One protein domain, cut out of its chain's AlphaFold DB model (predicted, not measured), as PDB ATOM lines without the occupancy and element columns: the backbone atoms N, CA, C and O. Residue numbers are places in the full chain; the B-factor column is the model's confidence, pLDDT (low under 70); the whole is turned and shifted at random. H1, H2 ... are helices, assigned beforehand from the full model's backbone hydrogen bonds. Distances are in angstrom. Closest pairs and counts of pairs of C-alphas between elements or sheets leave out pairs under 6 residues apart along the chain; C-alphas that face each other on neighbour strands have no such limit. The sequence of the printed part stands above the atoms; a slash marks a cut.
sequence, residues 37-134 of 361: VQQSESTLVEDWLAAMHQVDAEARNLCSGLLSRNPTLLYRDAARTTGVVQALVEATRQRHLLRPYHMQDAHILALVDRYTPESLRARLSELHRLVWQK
ATOM      1  N   VAL A  37      46.002 -62.108  -7.486       65.88
ATOM      2  CA  VAL A  37      45.928 -62.457  -6.060       65.88
ATOM      3  C   VAL A  37      47.333 -62.513  -5.463       65.88
ATOM      4  O   VAL A  37      47.594 -61.823  -4.483       65.88
ATOM      5  N   GLN A  38      48.275 -63.208  -6.103       70.31
ATOM      6  CA  GLN A  38      49.674 -63.271  -5.658       70.31
ATOM      7  C   GLN A  38      50.348 -61.895  -5.642       70.31
ATOM      8  O   GLN A  38      51.082 -61.571  -4.711       70.31
ATOM      9  N   GLN A  39      50.081 -61.060  -6.646       67.62
ATOM     10  CA  GLN A  39      50.600 -59.699  -6.697       67.62
ATOM     11  C   GLN A  39      49.973 -58.827  -5.603       67.62
ATOM     12  O   GLN A  39      50.695 -58.062  -4.971       67.62
ATOM     13  N   SER A  40      48.678 -58.993  -5.309       64.12
ATOM     14  CA  SER A  40      48.023 -58.290  -4.200       64.12
ATOM     15  C   SER A  40      48.580 -58.704  -2.833       64.12
ATOM     16  O   SER A  40      48.857 -57.849  -1.995       64.12
ATOM     17  N   GLU A  41      48.844 -59.995  -2.624       73.69
ATOM     18  CA  GLU A  41      49.478 -60.505  -1.405       73.69
ATOM     19  C   GLU A  41      50.910 -59.970  -1.260       73.69
ATOM     20  O   GLU A  41      51.295 -59.538  -0.176       73.69
ATOM     21  N   SER A  42      51.671 -59.910  -2.360       74.88
ATOM     22  CA  SER A  42      53.013 -59.313  -2.383       74.88
ATOM     23  C   SER A  42      52.982 -57.834  -2.002       74.88
ATOM     24  O   SER A  42      53.766 -57.407  -1.158       74.88
ATOM     25  N   THR A  43      52.045 -57.056  -2.556       80.56
ATOM     26  CA  THR A  43      51.929 -55.623  -2.243       80.56
ATOM     27  C   THR A  43      51.547 -55.374  -0.787       80.56
ATOM     28  O   THR A  43      52.111 -54.488  -0.157       80.56
ATOM     29  N   LEU A  44      50.671 -56.201  -0.205       79.25
ATOM     30  CA  LEU A  44      50.304 -56.083   1.210       79.25
ATOM     31  C   LEU A  44      51.504 -56.339   2.128       79.25
ATOM     32  O   LEU A  44      51.678 -55.649   3.131       79.25
ATOM     33  N   VAL A  45      52.351 -57.314   1.788       79.75
ATOM     34  CA  VAL A  45      53.579 -57.599   2.541       79.75
ATOM     35  C   VAL A  45      54.592 -56.460   2.397       79.75
ATOM     36  O   VAL A  45      55.200 -56.064   3.393       79.75
ATOM     37  N   GLU A  46      54.756 -55.905   1.197       82.25
ATOM     38  CA  GLU A  46      55.634 -54.755   0.946       82.25
ATOM     39  C   GLU A  46      55.182 -53.508   1.717       82.25
ATOM     40  O   GLU A  46      56.005 -52.875   2.384       82.25
ATOM     41  N   ASP A  47      53.882 -53.209   1.719       82.44
ATOM     42  CA  ASP A  47      53.295 -52.101   2.479       82.44
ATOM     43  C   ASP A  47      53.500 -52.284   3.989       82.44
ATOM     44  O   ASP A  47      53.868 -51.345   4.705       82.44
ATOM     45  N   TRP A  48      53.336 -53.513   4.485       83.44
ATOM     46  CA  TRP A  48      53.614 -53.859   5.878       83.44
ATOM     47  C   TRP A  48      55.084 -53.669   6.250       83.44
ATOM     48  O   TRP A  48      55.385 -53.080   7.292       83.44
ATOM     49  N   LEU A  49      56.012 -54.120   5.408       82.69
ATOM     50  CA  LEU A  49      57.447 -53.933   5.628       82.69
ATOM     51  C   LEU A  49      57.832 -52.449   5.584       82.69
ATOM     52  O   LEU A  49      58.572 -51.982   6.456       82.69
ATOM     53  N   ALA A  50      57.292 -51.693   4.628       84.50
ATOM     54  CA  ALA A  50      57.518 -50.257   4.505       84.50
ATOM     55  C   ALA A  50      57.029 -49.497   5.747       84.50
ATOM     56  O   ALA A  50      57.767 -48.676   6.297       84.50
ATOM     57  N   ALA A  51      55.832 -49.819   6.247       80.19
ATOM     58  CA  ALA A  51      55.290 -49.231   7.468       80.19
ATOM     59  C   ALA A  51      56.142 -49.587   8.702       80.19
ATOM     60  O   ALA A  51      56.431 -48.734   9.539       80.19
ATOM     61  N   MET A  52      56.619 -50.829   8.799       80.50
ATOM     62  CA  MET A  52      57.458 -51.304   9.907       80.50
ATOM     63  C   MET A  52      58.842 -50.646   9.959       80.50
ATOM     64  O   MET A  52      59.416 -50.486  11.044       80.50
ATOM     65  N   HIS A  53      59.387 -50.241   8.810       82.44
ATOM     66  CA  HIS A  53      60.661 -49.527   8.730       82.44
ATOM     67  C   HIS A  53      60.607 -48.111   9.311       82.44
ATOM     68  O   HIS A  53      61.623 -47.630   9.812       82.44
ATOM     69  N   GLN A  54      59.437 -47.473   9.299       79.81
ATOM     70  CA  GLN A  54      59.236 -46.103   9.788       79.81
ATOM     71  C   GLN A  54      59.027 -46.024  11.311       79.81
ATOM     72  O   GLN A  54      58.920 -44.936  11.874       79.81
ATOM     73  N   VAL A  55      58.972 -47.176  11.983       82.56
ATOM     74  CA  VAL A  55      58.552 -47.306  13.380       82.56
ATOM     75  C   VAL A  55      59.719 -47.745  14.269       82.56
ATOM     76  O   VAL A  55      60.617 -48.477  13.830       82.56
ATOM     77  N   ASP A  56      59.682 -47.301  15.531       85.25
ATOM     78  CA  ASP A  56      60.628 -47.658  16.597       85.25
ATOM     79  C   ASP A  56      60.844 -49.178  16.706       85.25
ATOM     80  O   ASP A  56      59.917 -49.972  16.539       85.25
ATOM     81  N   ALA A  57      62.062 -49.594  17.070       82.38
ATOM     82  CA  ALA A  57      62.444 -51.009  17.152       82.38
ATOM     83  C   ALA A  57      61.562 -51.835  18.111       82.38
ATOM     84  O   ALA A  57      61.250 -52.992  17.838       82.38
ATOM     85  N   GLU A  58      61.126 -51.234  19.218       81.56
ATOM     86  CA  GLU A  58      60.239 -51.865  20.200       81.56
ATOM     87  C   GLU A  58      58.838 -52.118  19.621       81.56
ATOM     88  O   GLU A  58      58.324 -53.236  19.677       81.56
ATOM     89  N   ALA A  59      58.257 -51.106  18.974       80.88
ATOM     90  CA  ALA A  59      56.969 -51.224  18.298       80.88
ATOM     91  C   ALA A  59      57.045 -52.170  17.085       80.88
ATOM     92  O   ALA A  59      56.121 -52.946  16.860       80.88
ATOM     93  N   ARG A  60      58.177 -52.207  16.372       83.81
ATOM     94  CA  ARG A  60      58.442 -53.180  15.304       83.81
ATOM     95  C   ARG A  60      58.413 -54.618  15.832       83.81
ATOM     96  O   ARG A  60      57.740 -55.473  15.261       83.81
ATOM     97  N   ASN A  61      59.086 -54.903  16.944       83.94
ATOM     98  CA  ASN A  61      59.080 -56.248  17.528       83.94
ATOM     99  C   ASN A  61      57.670 -56.684  17.952       83.94
ATOM    100  O   ASN A  61      57.279 -57.828  17.714       83.94
ATOM    101  N   LEU A  62      56.883 -55.764  18.515       81.50
ATOM    102  CA  LEU A  62      55.494 -56.020  18.900       81.50
ATOM    103  C   LEU A  62      54.594 -56.266  17.685       81.50
ATOM    104  O   LEU A  62      53.850 -57.243  17.676       81.50
ATOM    105  N   CYS A  63      54.700 -55.447  16.638       83.25
ATOM    106  CA  CYS A  63      53.961 -55.633  15.389       83.25
ATOM    107  C   CYS A  63      54.320 -56.950  14.689       83.25
ATOM    108  O   CYS A  63      53.429 -57.645  14.214       83.25
ATOM    109  N   SER A  64      55.601 -57.332  14.667       83.50
ATOM    110  CA  SER A  64      56.043 -58.622  14.119       83.50
ATOM    111  C   SER A  64      55.463 -59.799  14.916       83.50
ATOM    112  O   SER A  64      54.917 -60.746  14.348       83.50
ATOM    113  N   GLY A  65      55.475 -59.698  16.251       82.38
ATOM    114  CA  GLY A  65      54.825 -60.664  17.137       82.38
ATOM    115  C   GLY A  65      53.316 -60.761  16.903       82.38
ATOM    116  O   GLY A  65      52.788 -61.865  16.781       82.38
ATOM    117  N   LEU A  66      52.627 -59.627  16.772       81.62
ATOM    118  CA  LEU A  66      51.195 -59.566  16.472       81.62
ATOM    119  C   LEU A  66      50.857 -60.191  15.123       81.62
ATOM    120  O   LEU A  66      49.910 -60.968  15.052       81.62
ATOM    121  N   LEU A  67      51.642 -59.894  14.087       83.75
ATOM    122  CA  LEU A  67      51.466 -60.438  12.743       83.75
ATOM    123  C   LEU A  67      51.637 -61.959  12.728       83.75
ATOM    124  O   LEU A  67      50.844 -62.663  12.109       83.75
ATOM    125  N   SER A  68      52.625 -62.476  13.469       81.38
ATOM    126  CA  SER A  68      52.860 -63.922  13.583       81.38
ATOM    127  C   SER A  68      51.701 -64.667  14.256       81.38
ATOM    128  O   SER A  68      51.420 -65.814  13.916       81.38
ATOM    129  N   ARG A  69      51.010 -64.008  15.197       81.12
ATOM    130  CA  ARG A  69      49.877 -64.573  15.943       81.12
ATOM    131  C   ARG A  69      48.534 -64.322  15.252       81.12
ATOM    132  O   ARG A  69      47.610 -65.108  15.429       81.12
ATOM    133  N   ASN A  70      48.434 -63.260  14.452       81.25
ATOM    134  CA  ASN A  70      47.225 -62.823  13.758       81.25
ATOM    135  C   ASN A  70      47.549 -62.491  12.288       81.25
ATOM    136  O   ASN A  70      47.650 -61.317  11.927       81.25
ATOM    137  N   PRO A  71      47.678 -63.502  11.407       78.81
ATOM    138  CA  PRO A  71      48.039 -63.284  10.001       78.81
ATOM    139  C   PRO A  71      46.970 -62.501   9.223       78.81
ATOM    140  O   PRO A  71      47.257 -61.906   8.188       78.81
ATOM    141  N   THR A  72      45.740 -62.436   9.740       79.19
ATOM    142  CA  THR A  72      44.642 -61.627   9.189       79.19
ATOM    143  C   THR A  72      44.927 -60.123   9.213       79.19
ATOM    144  O   THR A  72      44.278 -59.373   8.486       79.19
ATOM    145  N   LEU A  73      45.918 -59.674   9.993       76.44
ATOM    146  CA  LEU A  73      46.393 -58.291  10.000       76.44
ATOM    147  C   LEU A  73      47.007 -57.854   8.666       76.44
ATOM    148  O   LEU A  73      46.939 -56.669   8.356       76.44
ATOM    149  N   LEU A  74      47.531 -58.781   7.852       72.75
ATOM    150  CA  LEU A  74      48.056 -58.472   6.511       72.75
ATOM    151  C   LEU A  74      47.006 -57.827   5.603       72.75
ATOM    152  O   LEU A  74      47.343 -57.013   4.754       72.75
ATOM    153  N   TYR A  75      45.734 -58.163   5.817       73.56
ATOM    154  CA  TYR A  75      44.604 -57.634   5.056       73.56
ATOM    155  C   TYR A  75      44.015 -56.355   5.666       73.56
ATOM    156  O   TYR A  75      43.045 -55.808   5.143       73.56
ATOM    157  N   ARG A  76      44.561 -55.890   6.797       74.94
ATOM    158  CA  ARG A  76      44.209 -54.610   7.417       74.94
ATOM    159  C   ARG A  76      45.223 -53.541   7.029       74.94
ATOM    160  O   ARG A  76      46.337 -53.833   6.611       74.94
ATOM    161  N   ASP A  77      44.819 -52.288   7.221       81.25
ATOM    162  CA  ASP A  77      45.673 -51.125   7.008       81.25
ATOM    163  C   ASP A  77      46.946 -51.218   7.874       81.25
ATOM    164  O   ASP A  77      46.910 -51.125   9.112       81.25
ATOM    165  N   ALA A  78      48.072 -51.440   7.192       81.25
ATOM    166  CA  ALA A  78      49.388 -51.603   7.788       81.25
ATOM    167  C   ALA A  78      49.845 -50.333   8.512       81.25
ATOM    168  O   ALA A  78      50.336 -50.408   9.637       81.25
ATOM    169  N   ALA A  79      49.636 -49.163   7.902       84.50
ATOM    170  CA  ALA A  79      50.039 -47.876   8.459       84.50
ATOM    171  C   ALA A  79      49.235 -47.547   9.722       84.50
ATOM    172  O   ALA A  79      49.788 -47.090  10.728       84.50
ATOM    173  N   ARG A  80      47.932 -47.849   9.713       83.25
ATOM    174  CA  ARG A  80      47.077 -47.686  10.894       83.25
ATOM    175  C   ARG A  80      47.516 -48.599  12.034       83.25
ATOM    176  O   ARG A  80      47.630 -48.144  13.172       83.25
ATOM    177  N   THR A  81      47.775 -49.871  11.738       83.25
ATOM    178  CA  THR A  81      48.130 -50.867  12.757       83.25
ATOM    179  C   THR A  81      49.474 -50.544  13.407       83.25
ATOM    180  O   THR A  81      49.568 -50.469  14.634       83.25
ATOM    181  N   THR A  82      50.503 -50.280  12.602       85.56
ATOM    182  CA  THR A  82      51.838 -49.948  13.111       85.56
ATOM    183  C   THR A  82      51.857 -48.599  13.833       85.56
ATOM    184  O   THR A  82      52.476 -48.483  14.893       85.56
ATOM    185  N   GLY A  83      51.105 -47.608  13.344       85.19
ATOM    186  CA  GLY A  83      50.968 -46.299  13.980       85.19
ATOM    187  C   GLY A  83      50.267 -46.346  15.343       85.19
ATOM    188  O   GLY A  83      50.679 -45.643  16.267       85.19
ATOM    189  N   VAL A  84      49.233 -47.182  15.501       84.06
ATOM    190  CA  VAL A  84      48.541 -47.383  16.789       84.06
ATOM    191  C   VAL A  84      49.465 -48.055  17.802       84.06
ATOM    192  O   VAL A  84      49.565 -47.590  18.939       84.06
ATOM    193  N   VAL A  85      50.197 -49.098  17.400       84.00
ATOM    194  CA  VAL A  85      51.175 -49.761  18.278       84.00
ATOM    195  C   VAL A  85      52.287 -48.793  18.683       84.00
ATOM    196  O   VAL A  85      52.629 -48.720  19.863       84.00
ATOM    197  N   GLN A  86      52.800 -47.988  17.748       86.00
ATOM    198  CA  GLN A  86      53.792 -46.956  18.048       86.00
ATOM    199  C   GLN A  86      53.262 -45.929  19.054       86.00
ATOM    200  O   GLN A  86      53.948 -45.627  20.027       86.00
ATOM    201  N   ALA A  87      52.030 -45.443  18.874       81.62
ATOM    202  CA  ALA A  87      51.399 -44.511  19.806       81.62
ATOM    203  C   ALA A  87      51.238 -45.110  21.216       81.62
ATOM    204  O   ALA A  87      51.430 -44.404  22.205       81.62
ATOM    205  N   LEU A  88      50.934 -46.407  21.334       78.69
ATOM    206  CA  LEU A  88      50.829 -47.098  22.625       78.69
ATOM    207  C   LEU A  88      52.186 -47.286  23.313       78.69
ATOM    208  O   LEU A  88      52.285 -47.102  24.527       78.69
ATOM    209  N   VAL A  89      53.228 -47.647  22.560       79.94
ATOM    210  CA  VAL A  89      54.597 -47.771  23.088       79.94
ATOM    211  C   VAL A  89      55.100 -46.411  23.563       79.94
ATOM    212  O   VAL A  89      55.573 -46.285  24.693       79.94
ATOM    213  N   GLU A  90      54.912 -45.371  22.753       82.38
ATOM    214  CA  GLU A  90      55.277 -43.999  23.096       82.38
ATOM    215  C   GLU A  90      54.519 -43.506  24.336       82.38
ATOM    216  O   GLU A  90      55.133 -43.000  25.274       82.38
ATOM    217  N   ALA A  91      53.209 -43.749  24.413       72.81
ATOM    218  CA  ALA A  91      52.401 -43.402  25.579       72.81
ATOM    219  C   ALA A  91      52.775 -44.205  26.836       72.81
ATOM    220  O   ALA A  91      52.674 -43.686  27.949       72.81
ATOM    221  N   THR A  92      53.246 -45.447  26.687       71.75
ATOM    222  CA  THR A  92      53.780 -46.226  27.814       71.75
ATOM    223  C   THR A  92      55.111 -45.638  28.293       71.75
ATOM    224  O   THR A  92      55.308 -45.455  29.494       71.75
ATOM    225  N   ARG A  93      56.001 -45.252  27.368       73.06
ATOM    226  CA  ARG A  93      57.285 -44.597  27.678       73.06
ATOM    227  C   ARG A  93      57.082 -43.239  28.358       73.06
ATOM    228  O   ARG A  93      57.778 -42.924  29.319       73.06
ATOM    229  N   GLN A  94      56.094 -42.473  27.904       69.31
ATOM    230  CA  GLN A  94      55.696 -41.183  28.475       69.31
ATOM    231  C   GLN A  94      54.869 -41.319  29.766       69.31
ATOM    232  O   GLN A  94      54.447 -40.317  30.329       69.31
ATOM    233  N   ARG A  95      54.638 -42.547  30.264       64.75
ATOM    234  CA  ARG A  95      53.813 -42.845  31.450       64.75
ATOM    235  C   ARG A  95      52.369 -42.342  31.351       64.75
ATOM    236  O   ARG A  95      51.685 -42.259  32.360       64.75
ATOM    237  N   HIS A  96      51.870 -42.055  30.152       61.28
ATOM    238  CA  HIS A  96      50.465 -41.700  29.934       61.28
ATOM    239  C   HIS A  96      49.538 -42.905  30.161       61.28
ATOM    240  O   HIS A  96      48.354 -42.739  30.455       61.28
ATOM    241  N   LEU A  97      50.080 -44.120  30.031       59.12
ATOM    242  CA  LEU A  97      49.382 -45.380  30.255       59.12
ATOM    243  C   LEU A  97      49.894 -46.075  31.519       59.12
ATOM    244  O   LEU A  97      51.093 -46.266  31.701       59.12
ATOM    245  N   LEU A  98      48.958 -46.494  32.371       52.69
ATOM    246  CA  LEU A  98      49.245 -47.182  33.635       52.69
ATOM    247  C   LEU A  98      49.429 -48.684  33.481       52.69
ATOM    248  O   LEU A  98      50.052 -49.325  34.324       52.69
ATOM    249  N   ARG A  99      48.889 -49.242  32.399       58.50
ATOM    250  CA  ARG A  99      49.142 -50.617  31.991       58.50
ATOM    251  C   ARG A  99      49.785 -50.623  30.613       58.50
ATOM    252  O   ARG A  99      49.398 -49.820  29.761       58.50
ATOM    253  N   PRO A 100      50.708 -51.558  30.361       61.81
ATOM    254  CA  PRO A 100      51.191 -51.813  29.021       61.81
ATOM    255  C   PRO A 100      50.070 -52.485  28.214       61.81
ATOM    256  O   PRO A 100      49.998 -53.706  28.118       61.81
ATOM    257  N   TYR A 101      49.162 -51.689  27.636       59.69
ATOM    258  CA  TYR A 101      48.096 -52.178  26.742       59.69
ATOM    259  C   TYR A 101      48.658 -52.999  25.573       59.69
ATOM    260  O   TYR A 101      48.000 -53.902  25.067       59.69
ATOM    261  N   HIS A 102      49.914 -52.732  25.209       58.12
ATOM    262  CA  HIS A 102      50.671 -53.464  24.204       58.12
ATOM    263  C   HIS A 102      51.021 -54.921  24.588       58.12
ATOM    264  O   HIS A 102      51.590 -55.636  23.770       58.12
ATOM    265  N   MET A 103      50.713 -55.374  25.809       63.59
ATOM    266  CA  MET A 103      50.972 -56.751  26.265       63.59
ATOM    267  C   MET A 103      49.816 -57.718  25.978       63.59
ATOM    268  O   MET A 103      49.984 -58.924  26.140       63.59
ATOM    269  N   GLN A 104      48.642 -57.216  25.581       71.38
ATOM    270  CA  GLN A 104      47.479 -58.048  25.275       71.38
ATOM    271  C   GLN A 104      47.012 -57.803  23.843       71.38
ATOM    272  O   GLN A 104      46.450 -56.752  23.533       71.38
ATOM    273  N   ASP A 105      47.200 -58.806  22.986       69.44
ATOM    274  CA  ASP A 105      46.883 -58.725  21.557       69.44
ATOM    275  C   ASP A 105      45.425 -58.301  21.303       69.44
ATOM    276  O   ASP A 105      45.167 -57.440  20.465       69.44
ATOM    277  N   ALA A 106      44.470 -58.834  22.076       68.88
ATOM    278  CA  ALA A 106      43.047 -58.520  21.933       68.88
ATOM    279  C   ALA A 106      42.735 -57.023  22.121       68.88
ATOM    280  O   ALA A 106      41.914 -56.466  21.392       68.88
ATOM    281  N   HIS A 107      43.415 -56.355  23.057       71.31
ATOM    282  CA  HIS A 107      43.230 -54.922  23.286       71.31
ATOM    283  C   HIS A 107      43.805 -54.098  22.140       71.31
ATOM    284  O   HIS A 107      43.165 -53.158  21.679       71.31
ATOM    285  N   ILE A 108      44.981 -54.471  21.636       73.44
ATOM    286  CA  ILE A 108      45.600 -53.777  20.503       73.44
ATOM    287  C   ILE A 108      44.694 -53.875  19.275       73.44
ATOM    288  O   ILE A 108      44.425 -52.863  18.637       73.44
ATOM    289  N   LEU A 109      44.161 -55.064  18.984       76.31
ATOM    290  CA  LEU A 109      43.248 -55.278  17.860       76.31
ATOM    291  C   LEU A 109      41.964 -54.448  17.990       76.31
ATOM    292  O   LEU A 109      41.563 -53.794  17.027       76.31
ATOM    293  N   ALA A 110      41.368 -54.401  19.184       75.62
ATOM    294  CA  ALA A 110      40.193 -53.574  19.447       75.62
ATOM    295  C   ALA A 110      40.478 -52.072  19.257       75.62
ATOM    296  O   ALA A 110      39.633 -51.335  18.745       75.62
ATOM    297  N   LEU A 111      41.672 -51.606  19.636       76.44
ATOM    298  CA  LEU A 111      42.082 -50.213  19.457       76.44
ATOM    299  C   LEU A 111      42.369 -49.864  18.001       76.44
ATOM    300  O   LEU A 111      41.978 -48.787  17.553       76.44
ATOM    301  N   VAL A 112      42.993 -50.780  17.262       80.38
ATOM    302  CA  VAL A 112      43.215 -50.638  15.819       80.38
ATOM    303  C   VAL A 112      41.887 -50.527  15.078       80.38
ATOM    304  O   VAL A 112      41.797 -49.742  14.143       80.38
ATOM    305  N   ASP A 113      40.837 -51.224  15.518       79.19
ATOM    306  CA  ASP A 113      39.509 -51.112  14.905       79.19
ATOM    307  C   ASP A 113      38.815 -49.783  15.225       79.19
ATOM    308  O   ASP A 113      38.189 -49.178  14.348       79.19
ATOM    309  N   ARG A 114      38.976 -49.272  16.449       76.38
ATOM    310  CA  ARG A 114      38.267 -48.076  16.933       76.38
ATOM    311  C   ARG A 114      38.944 -46.745  16.601       76.38
ATOM    312  O   ARG A 114      38.242 -45.758  16.409       76.38
ATOM    313  N   TYR A 115      40.274 -46.695  16.523       77.06
ATOM    314  CA  TYR A 115      41.022 -45.432  16.447       77.06
ATOM    315  C   TYR A 115      41.965 -45.362  15.241       77.06
ATOM    316  O   TYR A 115      42.508 -46.375  14.797       77.06
ATOM    317  N   THR A 116      42.181 -44.153  14.719       84.44
ATOM    318  CA  THR A 116      43.352 -43.825  13.884       84.44
ATOM    319  C   THR A 116      44.538 -43.459  14.786       84.44
ATOM    320  O   THR A 116      44.313 -43.003  15.916       84.44
ATOM    321  N   PRO A 117      45.795 -43.609  14.335       82.69
ATOM    322  CA  PRO A 117      46.962 -43.270  15.149       82.69
ATOM    323  C   PRO A 117      46.955 -41.817  15.652       82.69
ATOM    324  O   PRO A 117      47.312 -41.564  16.802       82.69
ATOM    325  N   GLU A 118      46.499 -40.855  14.850       85.12
ATOM    326  CA  GLU A 118      46.387 -39.445  15.248       85.12
ATOM    327  C   GLU A 118      45.314 -39.254  16.320       85.12
ATOM    328  O   GLU A 118      45.563 -38.603  17.337       85.12
ATOM    329  N   SER A 119      44.136 -39.860  16.126       82.81
ATOM    330  CA  SER A 119      43.030 -39.768  17.085       82.81
ATOM    331  C   SER A 119      43.392 -40.392  18.434       82.81
ATOM    332  O   SER A 119      43.061 -39.835  19.480       82.81
ATOM    333  N   LEU A 120      44.149 -41.494  18.422       80.81
ATOM    334  CA  LEU A 120      44.625 -42.154  19.629       80.81
ATOM    335  C   LEU A 120      45.647 -41.283  20.371       80.81
ATOM    336  O   LEU A 120      45.521 -41.102  21.579       80.81
ATOM    337  N   ARG A 121      46.621 -40.682  19.671       81.69
ATOM    338  CA  ARG A 121      47.590 -39.753  20.288       81.69
ATOM    339  C   ARG A 121      46.909 -38.512  20.870       81.69
ATOM    340  O   ARG A 121      47.216 -38.110  21.994       81.69
ATOM    341  N   ALA A 122      45.956 -37.926  20.145       78.88
ATOM    342  CA  ALA A 122      45.158 -36.803  20.633       78.88
ATOM    343  C   ALA A 122      44.361 -37.188  21.891       78.88
ATOM    344  O   ALA A 122      44.387 -36.469  22.887       78.88
ATOM    345  N   ARG A 123      43.731 -38.368  21.895       73.12
ATOM    346  CA  ARG A 123      42.984 -38.866  23.054       73.12
ATOM    347  C   ARG A 123      43.884 -39.144  24.256       73.12
ATOM    348  O   ARG A 123      43.541 -38.761  25.370       73.12
ATOM    349  N   LEU A 124      45.040 -39.770  24.045       74.25
ATOM    350  CA  LEU A 124      46.010 -40.074  25.101       74.25
ATOM    351  C   LEU A 124      46.621 -38.805  25.700       74.25
ATOM    352  O   LEU A 124      46.747 -38.707  26.918       74.25
ATOM    353  N   SER A 125      46.954 -37.816  24.869       73.88
ATOM    354  CA  SER A 125      47.443 -36.516  25.344       73.88
ATOM    355  C   SER A 125      46.362 -35.720  26.080       73.88
ATOM    356  O   SER A 125      46.653 -35.107  27.105       73.88
ATOM    357  N   GLU A 126      45.104 -35.766  25.628       71.75
ATOM    358  CA  GLU A 126      43.980 -35.139  26.327       71.75
ATOM    359  C   GLU A 126      43.717 -35.806  27.683       71.75
ATOM    360  O   GLU A 126      43.563 -35.103  28.683       71.75
ATOM    361  N   LEU A 127      43.729 -37.142  27.739       66.38
ATOM    362  CA  LEU A 127      43.640 -37.906  28.984       66.38
ATOM    363  C   LEU A 127      44.802 -37.572  29.916       66.38
ATOM    364  O   LEU A 127      44.576 -37.303  31.090       66.38
ATOM    365  N   HIS A 128      46.034 -37.507  29.416       66.50
ATOM    366  CA  HIS A 128      47.175 -37.101  30.230       66.50
ATOM    367  C   HIS A 128      46.997 -35.673  30.775       66.50
ATOM    368  O   HIS A 128      47.072 -35.441  31.979       66.50
ATOM    369  N   ARG A 129      46.632 -34.709  29.930       66.00
ATOM    370  CA  ARG A 129      46.411 -33.323  30.358       66.00
ATOM    371  C   ARG A 129      45.268 -33.182  31.370       66.00
ATOM    372  O   ARG A 129      45.373 -32.403  32.308       66.00
ATOM    373  N   LEU A 130      44.148 -33.873  31.172       60.88
ATOM    374  CA  LEU A 130      42.946 -33.687  31.991       60.88
ATOM    375  C   LEU A 130      42.916 -34.562  33.238       60.88
ATOM    376  O   LEU A 130      42.393 -34.120  34.259       60.88
ATOM    377  N   VAL A 131      43.463 -35.773  33.158       61.09
ATOM    378  CA  VAL A 131      43.520 -36.721  34.270       61.09
ATOM    379  C   VAL A 131      44.803 -36.488  35.057       61.09
ATOM    380  O   VAL A 131      44.718 -36.209  36.238       61.09
ATOM    381  N   TRP A 132      45.979 -36.506  34.433       59.06
ATOM    382  CA  TRP A 132      47.252 -36.522  35.168       59.06
ATOM    383  C   TRP A 132      47.729 -35.150  35.649       59.06
ATOM    384  O   TRP A 132      48.307 -35.049  36.719       59.06
ATOM    385  N   GLN A 133      47.425 -34.053  34.945       58.34
ATOM    386  CA  GLN A 133      47.738 -32.724  35.506       58.34
ATOM    387  C   GLN A 133      46.776 -32.311  36.631       58.34
ATOM    388  O   GLN A 133      47.087 -31.403  37.399       58.34
ATOM    389  N   LYS A 134      45.581 -32.919  36.709       57.31
ATOM    390  CA  LYS A 134      44.566 -32.596  37.731       57.31
ATOM    391  C   LYS A 134      44.506 -33.604  38.879       57.31
ATOM    392  O   LYS A 134      44.068 -33.234  39.968       57.31
TER     393      LYS A 134
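What this domain is: This is residues 37 to 134 of the 361 residues of an uncharacterized protein of Chlamydomonas schloesseri (UniProt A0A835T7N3). Three long helices, H1, H4 and H6, follow one another in a staggered line and run the same way, with H4 in the middle and H1 and H6 reaching out toward opposite ends. H2 and H5 pack on H4 at steep angles, and short H3 packs on H1. The printed part has 98 residues with six named helices, H1 to H6 in chain order, and no named strand: all helix. It is compact, with a radius of gyration of the C-alphas of 14.1 A, yet a rod in outline, spanning 53 by 22 by 21 A.

How they stand to each other: H1, residues 37 to 53, touches H4, residues 78 to 93, the hub, at a shallow tilt of 24 degrees, the same way; the closest C-alphas, of Trp 48 and Ala 78, are 5.2 A apart. H1 and H2, residues 57 to 69, are a helical hairpin that only just touches, with 3 pairs of C-alphas within 8 A, the closest Met 52 and Arg 60 at 5.8 A. H2 touches H4 at a steep tilt of 53 degrees, closest C-alphas Ala 59 and Gln 86, 5.3 A. H3, residues 71 to 75, touches H1, closest C-alphas Leu 44 and Leu 74, 6.2 A. H5, residues 105 to 114, touches H4 at a steep tilt of 65 degrees, closest C-alphas Thr 81 and Val 112, 5.8 A. H6, residues 117 to 132, touches H4 with residues 117 to 124 alone, at a shallow tilt of 20 degrees, the same way, closest C-alphas Val 84 and Pro 117, 4.7 A. H1 and H6 are apart. Every O i to N i+4 pair is within hydrogen-bond range in H1, H2, H4, H5 and H6; H3 has 0 of 1, but 2 of 2 O i to N i+3 pairs.

Where its parts are: H1 begins at C-alpha 37 (45.928, -62.457, -6.060) and is 24.6 A long. H4 is 22.5 A, H6 21.1 A, H2 18.5 A, H5 14.5 A and H3 8.3 A. H6 ends at C-alpha 132 (47.252, -36.522, 35.168).

The domain as a whole: The C-alphas farthest apart, of Gln 38 and Lys 134, are 53.4 A apart. The printed part has no cut, and the link from H4 to H5, 11 residues, is long. The mean pLDDT of the printed part is 75.7, with residues 94 to 103 and 127 to 134 among those under 70 in this model.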